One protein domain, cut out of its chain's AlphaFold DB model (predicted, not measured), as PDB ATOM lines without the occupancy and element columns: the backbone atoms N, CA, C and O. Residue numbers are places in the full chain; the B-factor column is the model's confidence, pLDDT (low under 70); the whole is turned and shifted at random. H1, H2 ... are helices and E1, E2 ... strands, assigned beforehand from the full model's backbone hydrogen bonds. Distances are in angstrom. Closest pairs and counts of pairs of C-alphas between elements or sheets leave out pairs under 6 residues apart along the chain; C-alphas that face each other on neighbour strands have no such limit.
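Overview. This is residues 147 to 275 of the 322 residues of the protein "DNA metabolism protein" of Hydrogeniiclostidium mannosilyticum (UniProt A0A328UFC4). A small four-stranded sheet has H1 packed over one face, running along its strands, while H6 packs with residues 268 to 275 by the end of E4 and the start of E3. Beyond edge strand E1, the chain makes a loose, open loop through H2, H3 and H4, in which no helix touches another, and residues 220 to 232 stick out at its far end. The printed part has 129 residues, with six named helices and four named strands in the order E1 H1 E2 E3 E4 H2 H3 H4 H5 H6. The sheet, order E1 E2 E3 E4, is mixed, and the class is mixed, helices and strands. The whole is only just compact, close to loose, with a radius of gyration of the C-alphas of 16.6 A and spans of 50 by 38 by 27 A.

Along the chain. E1, residues 147 to 149, begins at C-alpha 147 (160.026, 138.632, 135.464). H1 is residues 156 to 166, 15.2 A long. E2, residues 171 to 176, measures 16.8 A, E3, residues 181 to 186, 16.3 A, and E4, residues 189 to 194, 16.6 A. H2, residues 205 to 221, is the longest helix, 24.6 A, and begins at C-alpha 205 (165.319, 122.085, 133.656). H3 is residues 229 to 235, H4 residues 238 to 241 and H5 residues 250 to 254. H6, residues 261 to 275, 21.2 A, ends at C-alpha 275 (154.349, 152.302, 148.736).

Arrangement. E1 and E2 are parallel at 21 degrees, with N 149 and O 175 2.8 A apart. E1, H1, E2 form a strand-helix-strand unit, two parallel neighbour strands with a helix between, its crossover right-handed. E2, E3 and E4 form a meander, each strand the antiparallel neighbour of the one before; N 174 and O 183 are 2.9 A apart, and N 184 and O 191 2.8 A. H1 is on the sheet at a height of 9.2 A, over E3, at 20 degrees to it on the local plane; their closest C-alphas are those of Leu 156 and Leu 183, 6.4 A. H6 is on the sheet too, its closest C-alphas with E4 being Pro 194 and Arg 272, 5.5 A. H2, H3, H4 and H5 are not on it. H3 and H4 meet only through their link. Every O i to N i+4 pair is within hydrogen-bond range in H3 and H6, against 5 of 7 in H1, 12 of 13 in H2 and 0 of 1 in H5, where 1 of 2 O i to N i+3 pairs is; H4 is too short for such a pair.

Size, cuts and confidence. The C-alphas farthest apart, of Gly 225 and Ala 273, are 50.5 A apart. The printed part has no cut and no long link. Its mean pLDDT is 83.2, with residues 249 to 263, 265 to 266, 269 to 271 and 273 to 275 under 70.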
ATOM      1  N   ALA A 147     159.230 137.781 136.334       91.88
ATOM      2  CA  ALA A 147     160.026 138.632 135.464       91.88
ATOM      3  C   ALA A 147     160.807 139.665 136.282       91.88
ATOM      4  O   ALA A 147     160.353 140.126 137.329       91.88
ATOM      5  N   GLU A 148     161.973 140.054 135.774       91.44
ATOM      6  CA  GLU A 148     162.814 141.104 136.347       91.44
ATOM      7  C   GLU A 148     162.962 142.246 135.342       91.44
ATOM      8  O   GLU A 148     163.203 142.020 134.155       91.44
ATOM      9  N   ILE A 149     162.831 143.478 135.828       92.06
ATOM     10  CA  ILE A 149     163.009 144.709 135.061       92.06
ATOM     11  C   ILE A 149     163.918 145.679 135.823       92.06
ATOM     12  O   ILE A 149     164.015 145.640 137.049       92.06
ATOM     13  N   ALA A 150     164.578 146.577 135.092       90.69
ATOM     14  CA  ALA A 150     165.324 147.699 135.666       90.69
ATOM     15  C   ALA A 150     165.073 148.985 134.855       90.69
ATOM     16  O   ALA A 150     165.944 149.430 134.099       90.69
ATOM     17  N   PRO A 151     163.852 149.539 134.932       91.75
ATOM     18  CA  PRO A 151     163.494 150.806 134.306       91.75
ATOM     19  C   PRO A 151     164.149 151.980 135.049       91.75
ATOM     20  O   PRO A 151     164.532 151.852 136.212       91.75
ATOM     21  N   ASN A 152     164.265 153.134 134.391       91.06
ATOM     22  CA  ASN A 152     164.708 154.367 135.047       91.06
ATOM     23  C   ASN A 152     163.562 155.045 135.814       91.06
ATOM     24  O   ASN A 152     163.786 155.596 136.885       91.06
ATOM     25  N   ASN A 153     162.351 155.029 135.259       92.69
ATOM     26  CA  ASN A 153     161.137 155.522 135.900       92.69
ATOM     27  C   ASN A 153     160.391 154.379 136.601       92.69
ATOM     28  O   ASN A 153     160.541 153.207 136.252       92.69
ATOM     29  N   PHE A 154     159.521 154.720 137.544       92.62
ATOM     30  CA  PHE A 154     158.720 153.746 138.272       92.62
ATOM     31  C   PHE A 154     157.496 153.309 137.453       92.62
ATOM     32  O   PHE A 154     156.405 153.859 137.579       92.62
ATOM     33  N   VAL A 155     157.680 152.316 136.578       94.00
ATOM     34  CA  VAL A 155     156.646 151.871 135.620       94.00
ATOM     35  C   VAL A 155     155.709 150.785 136.156       94.00
ATOM     36  O   VAL A 155     154.705 150.502 135.510       94.00
ATOM     37  N   LEU A 156     155.985 150.179 137.320       92.75
ATOM     38  CA  LEU A 156     155.172 149.073 137.858       92.75
ATOM     39  C   LEU A 156     153.656 149.358 137.897       92.75
ATOM     40  O   LEU A 156     152.902 148.475 137.482       92.75
ATOM     41  N   PRO A 157     153.181 150.552 138.319       91.00
ATOM     42  CA  PRO A 157     151.750 150.860 138.296       91.00
ATOM     43  C   PRO A 157     151.136 150.800 136.891       91.00
ATOM     44  O   PRO A 157     150.000 150.361 136.738       91.00
ATOM     45  N   LEU A 158     151.895 151.197 135.865       91.44
ATOM     46  CA  LEU A 158     151.451 151.202 134.469       91.44
ATOM     47  C   LEU A 158     151.476 149.795 133.858       91.44
ATOM     48  O   LEU A 158     150.554 149.408 133.143       91.44
ATOM     49  N   LEU A 159     152.511 149.009 134.171       92.00
ATOM     50  CA  LEU A 159     152.623 147.619 133.724       92.00
ATOM     51  C   LEU A 159     151.512 146.750 134.315       92.00
ATOM     52  O   LEU A 159     150.980 145.881 133.624       92.00
ATOM     53  N   GLY A 160     151.155 146.995 135.580       88.50
ATOM     54  CA  GLY A 160     150.140 146.218 136.279       88.50
ATOM     55  C   GLY A 160     148.803 146.217 135.560       88.50
ATOM     56  O   GLY A 160     148.237 145.149 135.366       88.50
ATOM     57  N   GLN A 161     148.352 147.369 135.062       87.06
ATOM     58  CA  GLN A 161     147.111 147.436 134.292       87.06
ATOM     59  C   GLN A 161     147.131 146.467 133.096       87.06
ATOM     60  O   GLN A 161     146.229 145.647 132.942       87.06
ATOM     61  N   HIS A 162     148.192 146.510 132.289       91.69
ATOM     62  CA  HIS A 162     148.289 145.700 131.075       91.69
ATOM     63  C   HIS A 162     148.343 144.192 131.357       91.69
ATOM     64  O   HIS A 162     147.641 143.409 130.717       91.69
ATOM     65  N   PHE A 163     149.191 143.762 132.298       91.81
ATOM     66  CA  PHE A 163     149.384 142.334 132.558       91.81
ATOM     67  C   PHE A 163     148.216 141.707 133.322       91.81
ATOM     68  O   PHE A 163     147.870 140.568 133.025       91.81
ATOM     69  N   CYS A 164     147.562 142.449 134.224       90.56
ATOM     70  CA  CYS A 164     146.352 141.982 134.906       90.56
ATOM     71  C   CYS A 164     145.196 141.730 133.924       90.56
ATOM     72  O   CYS A 164     144.457 140.765 134.086       90.56
ATOM     73  N   GLU A 165     145.042 142.571 132.895       90.81
ATOM     74  CA  GLU A 165     144.015 142.391 131.857       90.81
ATOM     75  C   GLU A 165     144.347 141.233 130.902       90.81
ATOM     76  O   GLU A 165     143.453 140.523 130.440       90.81
ATOM     77  N   ARG A 166     145.634 141.028 130.596       91.31
ATOM     78  CA  ARG A 166     146.095 140.011 129.637       91.31
ATOM     79  C   ARG A 166     146.190 138.605 130.233       91.31
ATOM     80  O   ARG A 166     145.981 137.637 129.504       91.31
ATOM     81  N   TYR A 167     146.514 138.498 131.520       90.50
ATOM     82  CA  TYR A 167     146.728 137.236 132.230       90.50
ATOM     83  C   TYR A 167     145.873 137.147 133.507       90.50
ATOM     84  O   TYR A 167     146.423 137.001 134.599       90.50
ATOM     85  N   PRO A 168     144.533 137.233 133.404       89.56
ATOM     86  CA  PRO A 168     143.661 137.360 134.575       89.56
ATOM     87  C   PRO A 168     143.638 136.119 135.482       89.56
ATOM     88  O   PRO A 168     143.363 136.226 136.673       89.56
ATOM     89  N   GLU A 169     143.926 134.940 134.928       91.62
ATOM     90  CA  GLU A 169     143.907 133.659 135.654       91.62
ATOM     91  C   GLU A 169     145.307 133.178 136.066       91.62
ATOM     92  O   GLU A 169     145.444 132.197 136.798       91.62
ATOM     93  N   GLU A 170     146.357 133.864 135.614       92.38
ATOM     94  CA  GLU A 170     147.731 133.488 135.931       92.38
ATOM     95  C   GLU A 170     148.179 134.105 137.254       92.38
ATOM     96  O   GLU A 170     147.669 135.125 137.719       92.38
ATOM     97  N   ARG A 171     149.206 133.507 137.855       94.06
ATOM     98  CA  ARG A 171     149.936 134.109 138.975       94.06
ATOM     99  C   ARG A 171     151.234 134.659 138.434       94.06
ATOM    100  O   ARG A 171     152.017 133.903 137.857       94.06
ATOM    101  N   PHE A 172     151.478 135.950 138.631       94.62
ATOM    102  CA  PHE A 172     152.716 136.547 138.157       94.62
ATOM    103  C   PHE A 172     153.353 137.522 139.140       94.62
ATOM    104  O   PHE A 172     152.695 138.155 139.965       94.62
ATOM    105  N   LEU A 173     154.669 137.648 139.020       94.06
ATOM    106  CA  LEU A 173     155.487 138.587 139.765       94.06
ATOM    107  C   LEU A 173     156.386 139.359 138.800       94.06
ATOM    108  O   LEU A 173     157.143 138.769 138.034       94.06
ATOM    109  N   ILE A 174     156.327 140.688 138.848       94.50
ATOM    110  CA  ILE A 174     157.246 141.562 138.113       94.50
ATOM    111  C   ILE A 174     158.067 142.328 139.139       94.50
ATOM    112  O   ILE A 174     157.541 143.181 139.852       94.50
ATOM    113  N   TYR A 175     159.355 142.012 139.218       93.12
ATOM    114  CA  TYR A 175     160.292 142.656 140.126       93.12
ATOM    115  C   TYR A 175     161.033 143.799 139.432       93.12
ATOM    116  O   TYR A 175     161.743 143.592 138.449       93.12
ATOM    117  N   ASP A 176     160.891 145.004 139.974       92.56
ATOM    118  CA  ASP A 176     161.671 146.179 139.611       92.56
ATOM    119  C   ASP A 176     162.915 146.277 140.498       92.56
ATOM    120  O   ASP A 176     162.859 146.666 141.670       92.56
ATOM    121  N   ARG A 177     164.065 145.939 139.913       88.31
ATOM    122  CA  ARG A 177     165.366 145.948 140.588       88.31
ATOM    123  C   ARG A 177     165.924 147.350 140.814       88.31
ATOM    124  O   ARG A 177     166.752 147.523 141.714       88.31
ATOM    125  N   THR A 178     165.519 148.329 140.007       88.44
ATOM    126  CA  THR A 178     165.954 149.721 140.163       88.44
ATOM    127  C   THR A 178     165.335 150.320 141.420       88.44
ATOM    128  O   THR A 178     166.028 150.919 142.239       88.44
ATOM    129  N   HIS A 179     164.035 150.099 141.581       87.75
ATOM    130  CA  HIS A 179     163.211 150.703 142.623       87.75
ATOM    131  C   HIS A 179     163.003 149.799 143.842       87.75
ATOM    132  O   HIS A 179     162.475 150.254 144.854       87.75
ATOM    133  N   GLY A 180     163.426 148.530 143.771       88.62
ATOM    134  CA  GLY A 180     163.271 147.553 144.854       88.62
ATOM    135  C   GLY A 180     161.810 147.374 145.226       88.62
ATOM    136  O   GLY A 180     161.428 147.505 146.386       88.62
ATOM    137  N   ALA A 181     160.978 147.136 144.220       91.44
ATOM    138  CA  ALA A 181     159.554 146.916 144.382       91.44
ATOM    139  C   ALA A 181     159.118 145.766 143.482       91.44
ATOM    140  O   ALA A 181     159.710 145.530 142.433       91.44
ATOM    141  N   ALA A 182     158.077 145.051 143.878       93.00
ATOM    142  CA  ALA A 182     157.490 144.001 143.069       93.00
ATOM    143  C   ALA A 182     155.997 144.242 142.905       93.00
ATOM    144  O   ALA A 182     155.293 144.521 143.877       93.00
ATOM    145  N   LEU A 183     155.523 144.096 141.674       94.25
ATOM    146  CA  LEU A 183     154.119 143.866 141.394       94.25
ATOM    147  C   LEU A 183     153.855 142.369 141.558       94.25
ATOM    148  O   LEU A 183     154.397 141.559 140.808       94.25
ATOM    149  N   VAL A 184     153.022 142.024 142.531       93.38
ATOM    150  CA  VAL A 184     152.547 140.668 142.785       93.38
ATOM    151  C   VAL A 184     151.095 140.595 142.355       93.38
ATOM    152  O   VAL A 184     150.261 141.367 142.831       93.38
ATOM    153  N   TYR A 185     150.805 139.658 141.465       94.00
ATOM    154  CA  TYR A 185     149.465 139.380 140.995       94.00
ATOM    155  C   TYR A 185     149.069 137.947 141.325       94.00
ATOM    156  O   TYR A 185     149.770 136.981 141.008       94.00
ATOM    157  N   GLN A 186     147.916 137.829 141.962       91.19
ATOM    158  CA  GLN A 186     147.117 136.616 141.998       91.19
ATOM    159  C   GLN A 186     145.801 136.928 141.286       91.19
ATOM    160  O   GLN A 186     145.456 138.106 141.191       91.19
ATOM    161  N   PRO A 187     145.062 135.924 140.788       91.06
ATOM    162  CA  PRO A 187     143.831 136.171 140.053       91.06
ATOM    163  C   PRO A 187     142.936 137.192 140.760       91.06
ATOM    164  O   PRO A 187     142.545 137.000 141.913       91.06
ATOM    165  N   TYR A 188     142.661 138.292 140.054       87.12
ATOM    166  CA  TYR A 188     141.834 139.424 140.498       87.12
ATOM    167  C   TYR A 188     142.384 140.251 141.677       87.12
ATOM    168  O   TYR A 188     141.695 141.135 142.183       87.12
ATOM    169  N   GLU A 189     143.635 140.030 142.078       90.56
ATOM    170  CA  GLU A 189     144.297 140.741 143.167       90.56
ATOM    171  C   GLU A 189     145.722 141.163 142.780       90.56
ATOM    172  O   GLU A 189     146.660 140.366 142.762       90.56
ATOM    173  N   ALA A 190     145.892 142.461 142.517       90.19
ATOM    174  CA  ALA A 190     147.183 143.074 142.230       90.19
ATOM    175  C   ALA A 190     147.670 143.890 143.430       90.19
ATOM    176  O   ALA A 190     146.929 144.704 143.983       90.19
ATOM    177  N   ARG A 191     148.935 143.720 143.818       92.44
ATOM    178  CA  ARG A 191     149.575 144.530 144.862       92.44
ATOM    179  C   ARG A 191     150.993 144.890 144.460       92.44
ATOM    180  O   ARG A 191     151.753 144.028 144.030       92.44
ATOM    181  N   ILE A 192     151.366 146.152 144.647       91.62
ATOM    182  CA  ILE A 192     152.759 146.588 144.533       91.62
ATOM    183  C   ILE A 192     153.311 146.714 145.945       91.62
ATOM    184  O   ILE A 192     152.704 147.370 146.789       91.62
ATOM    185  N   MET A 193     154.441 146.071 146.211       89.12
ATOM    186  CA  MET A 193     155.072 146.083 147.527       89.12
ATOM    187  C   MET A 193     156.573 146.345 147.419       89.12
ATOM    188  O   MET A 193     157.195 145.917 146.442       89.12
ATOM    189  N   PRO A 194     157.173 147.041 148.397       87.69
ATOM    190  CA  PRO A 194     158.617 147.189 148.455       87.69
ATOM    191  C   PRO A 194     159.266 145.835 148.753       87.69
ATOM    192  O   PRO A 194     158.770 145.059 149.571       87.69
ATOM    193  N   VAL A 195     160.395 145.562 148.107       84.94
ATOM    194  CA  VAL A 195     161.169 144.336 148.289       84.94
ATOM    195  C   VAL A 195     162.635 144.696 148.483       84.94
ATOM    196  O   VAL A 195     163.248 145.348 147.642       84.94
ATOM    197  N   GLU A 196     163.205 144.298 149.621       70.12
ATOM    198  CA  GLU A 196     164.580 144.673 149.976       70.12
ATOM    199  C   GLU A 196     165.624 143.877 149.196       70.12
ATOM    200  O   GLU A 196     166.620 144.426 148.723       70.12
ATOM    201  N   HIS A 197     165.384 142.578 149.059       70.00
ATOM    202  CA  HIS A 197     166.240 141.674 148.322       70.00
ATOM    203  C   HIS A 197     165.376 140.583 147.704       70.00
ATOM    204  O   HIS A 197     164.723 139.815 148.410       70.00
ATOM    205  N   PHE A 198     165.357 140.552 146.378       75.44
ATOM    206  CA  PHE A 198     164.717 139.501 145.612       75.44
ATOM    207  C   PHE A 198     165.701 139.009 144.570       75.44
ATOM    208  O   PHE A 198     166.187 139.786 143.744       75.44
ATOM    209  N   GLU A 199     165.984 137.720 144.633       74.19
ATOM    210  CA  GLU A 199     166.705 137.005 143.599       74.19
ATOM    211  C   GLU A 199     165.754 135.963 143.037       74.19
ATOM    212  O   GLU A 199     165.215 135.128 143.767       74.19
ATOM    213  N   LEU A 200     165.518 136.047 141.729       73.00
ATOM    214  CA  LEU A 200     164.775 135.012 141.037       73.00
ATOM    215  C   LEU A 200     165.565 133.705 141.144       73.00
ATOM    216  O   LEU A 200     166.768 133.703 140.852       73.00
ATOM    217  N   PRO A 201     164.920 132.591 141.531       75.62
ATOM    218  CA  PRO A 201     165.581 131.302 141.472       75.62
ATOM    219  C   PRO A 201     166.039 131.023 140.034       75.62
ATOM    220  O   PRO A 201     165.449 131.502 139.063       75.62
ATOM    221  N   GLY A 202     167.117 130.251 139.896       75.31
ATOM    222  CA  GLY A 202     167.565 129.803 138.579       75.31
ATOM    223  C   GLY A 202     166.441 129.054 137.847       75.31
ATOM    224  O   GLY A 202     165.634 128.395 138.511       75.31
ATOM    225  N   PRO A 203     166.372 129.148 136.505       80.69
ATOM    226  CA  PRO A 203     165.370 128.424 135.732       80.69
ATOM    227  C   PRO A 203     165.488 126.923 136.001       80.69
ATOM    228  O   PRO A 203     166.598 126.391 136.112       80.69
ATOM    229  N   ASP A 204     164.353 126.240 136.102       84.69
ATOM    230  CA  ASP A 204     164.363 124.787 136.198       84.69
ATOM    231  C   ASP A 204     164.746 124.138 134.853       84.69
ATOM    232  O   ASP A 204     164.953 124.800 133.833       84.69
ATOM    233  N   ALA A 205     164.896 122.811 134.851       85.44
ATOM    234  CA  ALA A 205     165.319 122.085 133.656       85.44
ATOM    235  C   ALA A 205     164.305 122.168 132.501       85.44
ATOM    236  O   ALA A 205     164.675 121.897 131.358       85.44
ATOM    237  N   GLU A 206     163.040 122.485 132.779       87.56
ATOM    238  CA  GLU A 206     162.006 122.636 131.760       87.56
ATOM    239  C   GLU A 206     162.041 124.048 131.167       87.56
ATOM    240  O   GLU A 206     162.200 124.205 129.955       87.56
ATOM    241  N   GLU A 207     162.046 125.071 132.017       88.50
ATOM    242  CA  GLU A 207     162.227 126.477 131.657       88.50
ATOM    243  C   GLU A 207     163.523 126.691 130.861       88.50
ATOM    244  O   GLU A 207     163.546 127.391 129.846       88.50
ATOM    245  N   GLN A 208     164.616 126.028 131.247       87.56
ATOM    246  CA  GLN A 208     165.877 126.096 130.512       87.56
ATOM    247  C   GLN A 208     165.736 125.576 129.069       87.56
ATOM    248  O   GLN A 208     166.284 126.187 128.146       87.56
ATOM    249  N   LYS A 209     164.959 124.506 128.847       89.44
ATOM    250  CA  LYS A 209     164.666 124.002 127.496       89.44
ATOM    251  C   LYS A 209     163.844 125.011 126.702       89.44
ATOM    252  O   LYS A 209     164.171 125.268 125.545       89.44
ATOM    253  N   TYR A 210     162.822 125.625 127.303       89.62
ATOM    254  CA  TYR A 210     162.033 126.662 126.628       89.62
ATOM    255  C   TYR A 210     162.893 127.863 126.220       89.62
ATOM    256  O   TYR A 210     162.778 128.355 125.096       89.62
ATOM    257  N   ARG A 211     163.832 128.288 127.070       89.81
ATOM    258  CA  ARG A 211     164.788 129.357 126.742       89.81
ATOM    259  C   ARG A 211     165.707 128.991 125.579       89.81
ATOM    260  O   ARG A 211     166.005 129.843 124.742       89.81
ATOM    261  N   GLU A 212     166.166 127.746 125.501       89.50
ATOM    262  CA  GLU A 212     166.976 127.260 124.377       89.50
ATOM    263  C   GLU A 212     166.180 127.224 123.071       89.50
ATOM    264  O   GLU A 212     166.666 127.713 122.046       89.50
ATOM    265  N   LEU A 213     164.937 126.737 123.117       92.00
ATOM    266  CA  LEU A 213     164.013 126.766 121.982       92.00
ATOM    267  C   LEU A 213     163.763 128.201 121.505       92.00
ATOM    268  O   LEU A 213     163.836 128.468 120.307       92.00
ATOM    269  N   TRP A 214     163.550 129.139 122.430       90.81
ATOM    270  CA  TRP A 214     163.386 130.555 122.109       90.81
ATOM    271  C   TRP A 214     164.627 131.147 121.433       90.81
ATOM    272  O   TRP A 214     164.520 131.815 120.406       90.81
ATOM    273  N   ARG A 215     165.825 130.872 121.961       90.31
ATOM    274  CA  ARG A 215     167.091 131.335 121.362       90.31
ATOM    275  C   ARG A 215     167.302 130.762 119.966       90.31
ATOM    276  O   ARG A 215     167.787 131.471 119.086       90.31
ATOM    277  N   MET A 216     166.955 129.495 119.762       90.62
ATOM    278  CA  MET A 216     166.998 128.864 118.448       90.62
ATOM    279  C   MET A 216     166.016 129.543 117.495       90.62
ATOM    280  O   MET A 216     166.442 130.011 116.444       90.62
ATOM    281  N   PHE A 217     164.750 129.696 117.894       91.81
ATOM    282  CA  PHE A 217     163.734 130.415 117.125       91.81
ATOM    283  C   PHE A 217     164.221 131.813 116.721       91.81
ATOM    284  O   PHE A 217     164.271 132.122 115.530       91.81
ATOM    285  N   TYR A 218     164.691 132.608 117.687       88.56
ATOM    286  CA  TYR A 218     165.193 133.963 117.466       88.56
ATOM    287  C   TYR A 218     166.305 134.016 116.409       88.56
ATOM    288  O   TYR A 218     166.284 134.874 115.531       88.56
ATOM    289  N   ARG A 219     167.258 133.076 116.461       85.69
ATOM    290  CA  ARG A 219     168.353 132.983 115.482       85.69
ATOM    291  C   ARG A 219     167.867 132.538 114.105       85.69
ATOM    292  O   ARG A 219     168.356 133.038 113.104       85.69
ATOM    293  N   THR A 220     166.924 131.600 114.048       89.25
ATOM    294  CA  THR A 220     166.454 131.011 112.781       89.25
ATOM    295  C   THR A 220     165.514 131.910 111.985       89.25
ATOM    296  O   THR A 220     165.474 131.813 110.764       89.25
ATOM    297  N   VAL A 221     164.752 132.779 112.655       89.19
ATOM    298  CA  VAL A 221     163.793 133.686 111.999       89.19
ATOM    299  C   VAL A 221     164.477 134.946 111.455       89.19
ATOM    300  O   VAL A 221     163.890 135.689 110.666       89.19
ATOM    301  N   GLU A 222     165.727 135.198 111.845       84.62
ATOM    302  CA  GLU A 222     166.491 136.330 111.341       84.62
ATOM    303  C   GLU A 222     166.703 136.227 109.823       84.62
ATOM    304  O   GLU A 222     167.326 135.306 109.305       84.62
ATOM    305  N   VAL A 223     166.204 137.225 109.091       84.56
ATOM    306  CA  VAL A 223     166.484 137.360 107.661       84.56
ATOM    307  C   VAL A 223     167.872 137.974 107.516       84.56
ATOM    308  O   VAL A 223     168.025 139.183 107.693       84.56
ATOM    309  N   GLU A 224     168.873 137.162 107.172       83.19
ATOM    310  CA  GLU A 224     170.285 137.579 107.094       83.19
ATOM    311  C   GLU A 224     170.488 138.852 106.253       83.19
ATOM    312  O   GLU A 224     171.191 139.775 106.665       83.19
ATOM    313  N   GLY A 225     169.780 138.977 105.124       86.06
ATOM    314  CA  GLY A 225     169.831 140.162 104.254       86.06
ATOM    315  C   GLY A 225     169.262 141.454 104.864       86.06
ATOM    316  O   GLY A 225     169.421 142.526 104.285       86.06
ATOM    317  N   ARG A 226     168.593 141.378 106.021       87.31
ATOM    318  CA  ARG A 226     168.064 142.520 106.790       87.31
ATOM    319  C   ARG A 226     168.799 142.725 108.117       87.31
ATOM    320  O   ARG A 226     168.372 143.553 108.924       87.31
ATOM    321  N   HIS A 227     169.901 142.008 108.352       88.56
ATOM    322  CA  HIS A 227     170.686 142.152 109.570       88.56
ATOM    323  C   HIS A 227     171.264 143.571 109.681       88.56
ATOM    324  O   HIS A 227     172.146 143.973 108.924       88.56
ATOM    325  N   ASN A 228     170.769 144.348 110.647       91.12
ATOM    326  CA  ASN A 228     171.259 145.696 110.914       91.12
ATOM    327  C   ASN A 228     171.413 145.933 112.428       91.12
ATOM    328  O   ASN A 228     170.438 146.276 113.106       91.12
ATOM    329  N   PRO A 229     172.634 145.794 112.977       86.94
ATOM    330  CA  PRO A 229     172.862 145.921 114.412       86.94
ATOM    331  C   PRO A 229     172.663 147.357 114.916       86.94
ATOM    332  O   PRO A 229     172.220 147.548 116.047       86.94
ATOM    333  N   LYS A 230     172.926 148.376 114.081       89.12
ATOM    334  CA  LYS A 230     172.706 149.786 114.447       89.12
ATOM    335  C   LYS A 230     171.218 150.090 114.605       89.12
ATOM    336  O   LYS A 230     170.827 150.690 115.598       89.12
ATOM    337  N   CYS A 231     170.403 149.634 113.652       88.81
ATOM    338  CA  CYS A 231     168.949 149.788 113.705       88.81
ATOM    339  C   CYS A 231     168.364 149.061 114.925       88.81
ATOM    340  O   CYS A 231     167.610 149.653 115.695       88.81
ATOM    341  N   ARG A 232     168.816 147.823 115.181       88.12
ATOM    342  CA  ARG A 232     168.435 147.063 116.381       88.12
ATOM    343  C   ARG A 232     168.745 147.833 117.656       88.12
ATOM    344  O   ARG A 232     167.865 147.989 118.478       88.12
ATOM    345  N   MET A 233     169.958 148.364 117.806       86.94
ATOM    346  CA  MET A 233     170.330 149.155 118.986       86.94
ATOM    347  C   MET A 233     169.500 150.436 119.158       86.94
ATOM    348  O   MET A 233     169.342 150.892 120.287       86.94
ATOM    349  N   GLY A 234     169.000 151.017 118.063       86.69
ATOM    350  CA  GLY A 234     168.118 152.185 118.098       86.69
ATOM    351  C   GLY A 234     166.708 151.855 118.592       86.69
ATOM    352  O   GLY A 234     166.184 152.569 119.439       86.69
ATOM    353  N   HIS A 235     166.115 150.762 118.103       86.81
ATOM    354  CA  HIS A 235     164.771 150.322 118.516       86.81
ATOM    355  C   HIS A 235     164.764 149.529 119.825       86.81
ATOM    356  O   HIS A 235     163.773 149.513 120.544       86.81
ATOM    357  N   MET A 236     165.878 148.880 120.143       88.06
ATOM    358  CA  MET A 236     166.033 147.973 121.267       88.06
ATOM    359  C   MET A 236     167.290 148.363 122.050       88.06
ATOM    360  O   MET A 236     168.373 147.809 121.820       88.06
ATOM    361  N   PRO A 237     167.185 149.335 122.972       87.44
ATOM    362  CA  PRO A 237     168.326 149.808 123.742       87.44
ATOM    363  C   PRO A 237     168.982 148.683 124.551       87.44
ATOM    364  O   PRO A 237     168.310 147.892 125.213       87.44
ATOM    365  N   LYS A 238     170.320 148.651 124.566       85.69
ATOM    366  CA  LYS A 238     171.106 147.573 125.200       85.69
ATOM    367  C   LYS A 238     170.821 147.352 126.687       85.69
ATOM    368  O   LYS A 238     171.041 146.248 127.175       85.69
ATOM    369  N   ARG A 239     170.320 148.364 127.404       85.50
ATOM    370  CA  ARG A 239     169.971 148.239 128.831       85.50
ATOM    371  C   ARG A 239     168.939 147.134 129.098       85.50
ATOM    372  O   ARG A 239     169.008 146.496 130.138       85.50
ATOM    373  N   TYR A 240     168.038 146.874 128.145       87.06
ATOM    374  CA  TYR A 240     167.005 145.843 128.277       87.06
ATOM    375  C   TYR A 240     167.527 144.438 127.989       87.06
ATOM    376  O   TYR A 240     167.010 143.474 128.536       87.06
ATOM    377  N   TRP A 241     168.577 144.306 127.172       88.12
ATOM    378  CA  TRP A 241     169.048 143.014 126.651       88.12
ATOM    379  C   TRP A 241     169.425 142.034 127.762       88.12
ATOM    380  O   TRP A 241     169.234 140.829 127.635       88.12
ATOM    381  N   ARG A 242     169.918 142.571 128.877       84.81
ATOM    382  CA  ARG A 242     170.257 141.819 130.079       84.81
ATOM    383  C   ARG A 242     169.076 141.026 130.660       84.81
ATOM    384  O   ARG A 242     169.298 139.965 131.234       84.81
ATOM    385  N   TYR A 243     167.857 141.532 130.512       85.19
ATOM    386  CA  TYR A 243     166.628 140.934 131.040       85.19
ATOM    387  C   TYR A 243     165.886 140.097 129.990       85.19
ATOM    388  O   TYR A 243     164.777 139.629 130.228       85.19
ATOM    389  N   MET A 244     166.492 139.896 128.817       88.88
ATOM    390  CA  MET A 244     165.868 139.217 127.686       88.88
ATOM    391  C   MET A 244     166.537 137.875 127.436       88.88
ATOM    392  O   MET A 244     167.764 137.763 127.411       88.88
ATOM    393  N   THR A 245     165.746 136.827 127.249       85.69
ATOM    394  CA  THR A 245     166.231 135.441 127.162       85.69
ATOM    395  C   THR A 245     167.145 135.217 125.951       85.69
ATOM    396  O   THR A 245     168.093 134.434 126.030       85.69
ATOM    397  N   GLU A 246     166.919 135.949 124.858       85.69
ATOM    398  CA  GLU A 246     167.698 135.908 123.615       85.69
ATOM    399  C   GLU A 246     169.113 136.511 123.720       85.69
ATOM    400  O   GLU A 246     170.002 136.095 122.975       85.69
ATOM    401  N   PHE A 247     169.344 137.447 124.649       82.56
ATOM    402  CA  PHE A 247     170.618 138.173 124.785       82.56
ATOM    403  C   PHE A 247     171.312 137.978 126.133       82.56
ATOM    404  O   PHE A 247     172.525 138.172 126.232       82.56
ATOM    405  N   SER A 248     170.563 137.600 127.164       71.12
ATOM    406  CA  SER A 248     171.092 137.438 128.511       71.12
ATOM    407  C   SER A 248     172.104 136.294 128.579       71.12
ATOM    408  O   SER A 248     171.846 135.151 128.190       71.12
ATOM    409  N   THR A 249     173.281 136.623 129.106       62.38
ATOM    410  CA  THR A 249     174.290 135.653 129.554       62.38
ATOM    411  C   THR A 249     174.207 135.559 131.077       62.38
ATOM    412  O   THR A 249     173.934 136.572 131.719       62.38
ATOM    413  N   ALA A 250     174.440 134.381 131.666       55.56
ATOM    414  CA  ALA A 250     174.319 134.167 133.116       55.56
ATOM    415  C   ALA A 250     175.103 135.209 133.948       55.56
ATOM    416  O   ALA A 250     174.566 135.758 134.907       55.56
ATOM    417  N   ASP A 251     176.303 135.587 133.498       49.28
ATOM    418  CA  ASP A 251     177.142 136.610 134.142       49.28
ATOM    419  C   ASP A 251     176.512 138.014 134.162       49.28
ATOM    420  O   ASP A 251     176.756 138.809 135.069       49.28
ATOM    421  N   GLN A 252     175.670 138.341 133.177       54.59
ATOM    422  CA  GLN A 252     175.040 139.657 133.080       54.59
ATOM    423  C   GLN A 252     173.861 139.808 134.041       54.59
ATOM    424  O   GLN A 252     173.603 140.927 134.462       54.59
ATOM    425  N   LEU A 253     173.174 138.727 134.424       56.19
ATOM    426  CA  LEU A 253     172.044 138.759 135.368       56.19
ATOM    427  C   LEU A 253     172.480 138.995 136.826       56.19
ATOM    428  O   LEU A 253     171.713 139.567 137.604       56.19
ATOM    429  N   ALA A 254     173.719 138.642 137.182       53.34
ATOM    430  CA  ALA A 254     174.247 138.800 138.538       53.34
ATOM    431  C   ALA A 254     174.697 140.240 138.872       53.34
ATOM    432  O   ALA A 254     174.567 140.679 140.013       53.34
ATOM    433  N   ALA A 255     175.179 141.017 137.894       57.41
ATOM    434  CA  ALA A 255     175.749 142.354 138.135       57.41
ATOM    435  C   ALA A 255     174.720 143.358 138.715       57.41
ATOM    436  O   ALA A 255     173.545 143.262 138.415       57.41
ATOM    437  N   PRO A 256     175.046 144.384 139.507       61.38
ATOM    438  CA  PRO A 256     174.066 145.437 139.819       61.38
ATOM    439  C   PRO A 256     173.612 146.187 138.542       61.38
ATOM    440  O   PRO A 256     174.315 146.134 137.526       61.38
ATOM    441  N   PRO A 257     172.435 146.848 138.533       65.00
ATOM    442  CA  PRO A 257     172.079 147.755 137.442       65.00
ATOM    443  C   PRO A 257     173.177 148.825 137.286       65.00
ATOM    444  O   PRO A 257     173.774 149.221 138.291       65.00
ATOM    445  N   PRO A 258     173.487 149.276 136.056       64.94
ATOM    446  CA  PRO A 258     174.577 150.215 135.793       64.94
ATOM    447  C   PRO A 258     174.194 151.643 136.224       64.94
ATOM    448  O   PRO A 258     173.966 152.511 135.386       64.94
ATOM    449  N   MET A 259     174.099 151.871 137.533       69.50
ATOM    450  CA  MET A 259     173.773 153.153 138.161       69.50
ATOM    451  C   MET A 259     174.612 153.371 139.424       69.50
ATOM    452  O   MET A 259     175.106 152.405 140.015       69.50
ATOM    453  N   LEU A 260     174.801 154.627 139.837       68.62
ATOM    454  CA  LEU A 260     175.616 154.928 141.014       68.62
ATOM    455  C   LEU A 260     174.930 154.397 142.290       68.62
ATOM    456  O   LEU A 260     173.707 154.500 142.409       68.62
ATOM    457  N   PRO A 261     175.681 153.867 143.278       68.88
ATOM    458  CA  PRO A 261     175.094 153.330 144.508       68.88
ATOM    459  C   PRO A 261     174.191 154.323 145.252       68.88
ATOM    460  O   PRO A 261     173.115 153.941 145.697       68.88
ATOM    461  N   ALA A 262     174.590 155.598 145.316       65.00
ATOM    462  CA  ALA A 262     173.812 156.653 145.963       65.00
ATOM    463  C   ALA A 262     172.480 156.939 145.240       65.00
ATOM    464  O   ALA A 262     171.448 157.087 145.885       65.00
ATOM    465  N   GLU A 263     172.485 156.952 143.901       66.88
ATOM    466  CA  GLU A 263     171.270 157.137 143.092       66.88
ATOM    467  C   GLU A 263     170.298 155.969 143.288       66.88
ATOM    468  O   GLU A 263     169.095 156.170 143.448       66.88
ATOM    469  N   ARG A 264     170.827 154.742 143.339       70.75
ATOM    470  CA  ARG A 264     170.036 153.541 143.618       70.75
ATOM    471  C   ARG A 264     169.388 153.607 144.999       70.75
ATOM    472  O   ARG A 264     168.212 153.297 145.139       70.75
ATOM    473  N   GLU A 265     170.143 153.999 146.017       69.94
ATOM    474  CA  GLU A 265     169.639 154.094 147.387       69.94
ATOM    475  C   GLU A 265     168.551 155.169 147.530       69.94
ATOM    476  O   GLU A 265     167.536 154.940 148.191       69.94
ATOM    477  N   ALA A 266     168.708 156.305 146.842       69.94
ATOM    478  CA  ALA A 266     167.685 157.343 146.765       69.94
ATOM    479  C   ALA A 266     166.388 156.832 146.111       69.94
ATOM    480  O   ALA A 266     165.300 157.061 146.646       69.94
ATOM    481  N   LEU A 267     166.485 156.080 145.006       72.12
ATOM    482  CA  LEU A 267     165.320 155.485 144.337       72.12
ATOM    483  C   LEU A 267     164.625 154.432 145.205       72.12
ATOM    484  O   LEU A 267     163.407 154.476 145.342       72.12
ATOM    485  N   LEU A 268     165.384 153.543 145.852       72.50
ATOM    486  CA  LEU A 268     164.839 152.535 146.768       72.50
ATOM    487  C   LEU A 268     164.041 153.178 147.912       72.50
ATOM    488  O   LEU A 268     162.958 152.703 148.253       72.50
ATOM    489  N   ARG A 269     164.543 154.274 148.500       67.69
ATOM    490  CA  ARG A 269     163.812 155.020 149.539       67.69
ATOM    491  C   ARG A 269     162.559 155.691 148.983       67.69
ATOM    492  O   ARG A 269     161.499 155.551 149.587       67.69
ATOM    493  N   ALA A 270     162.664 156.377 147.843       67.50
ATOM    494  CA  ALA A 270     161.527 157.050 147.214       67.50
ATOM    495  C   ALA A 270     160.398 156.061 146.879       67.50
ATOM    496  O   ALA A 270     159.231 156.325 147.158       67.50
ATOM    497  N   SER A 271     160.745 154.886 146.356       69.75
ATOM    498  CA  SER A 271     159.781 153.832 146.043       69.75
ATOM    499  C   SER A 271     159.177 153.198 147.290       69.75
ATOM    500  O   SER A 271     157.971 152.977 147.323       69.75
ATOM    501  N   ARG A 272     159.961 152.967 148.352       70.50
ATOM    502  CA  ARG A 272     159.412 152.529 149.647       70.50
ATOM    503  C   ARG A 272     158.398 153.531 150.177       70.50
ATOM    504  O   ARG A 272     157.284 153.121 150.482       70.50
ATOM    505  N   ALA A 273     158.753 154.812 150.229       64.56
ATOM    506  CA  ALA A 273     157.882 155.880 150.710       64.56
ATOM    507  C   ALA A 273     156.575 155.988 149.911       64.56
ATOM    508  O   ALA A 273     155.495 156.085 150.491       64.56
ATOM    509  N   ALA A 274     156.658 155.890 148.580       63.59
ATOM    510  CA  ALA A 274     155.485 155.864 147.711       63.59
ATOM    511  C   ALA A 274     154.550 154.671 147.991       63.59
ATOM    512  O   ALA A 274     153.349 154.783 147.764       63.59
ATOM    513  N   LEU A 275     155.084 153.549 148.491       66.88
ATOM    514  CA  LEU A 275     154.349 152.302 148.736       66.88
ATOM    515  C   LEU A 275     153.954 152.066 150.208       66.88
ATOM    516  O   LEU A 275     153.165 151.166 150.473       66.88
TER     517      LEU A 275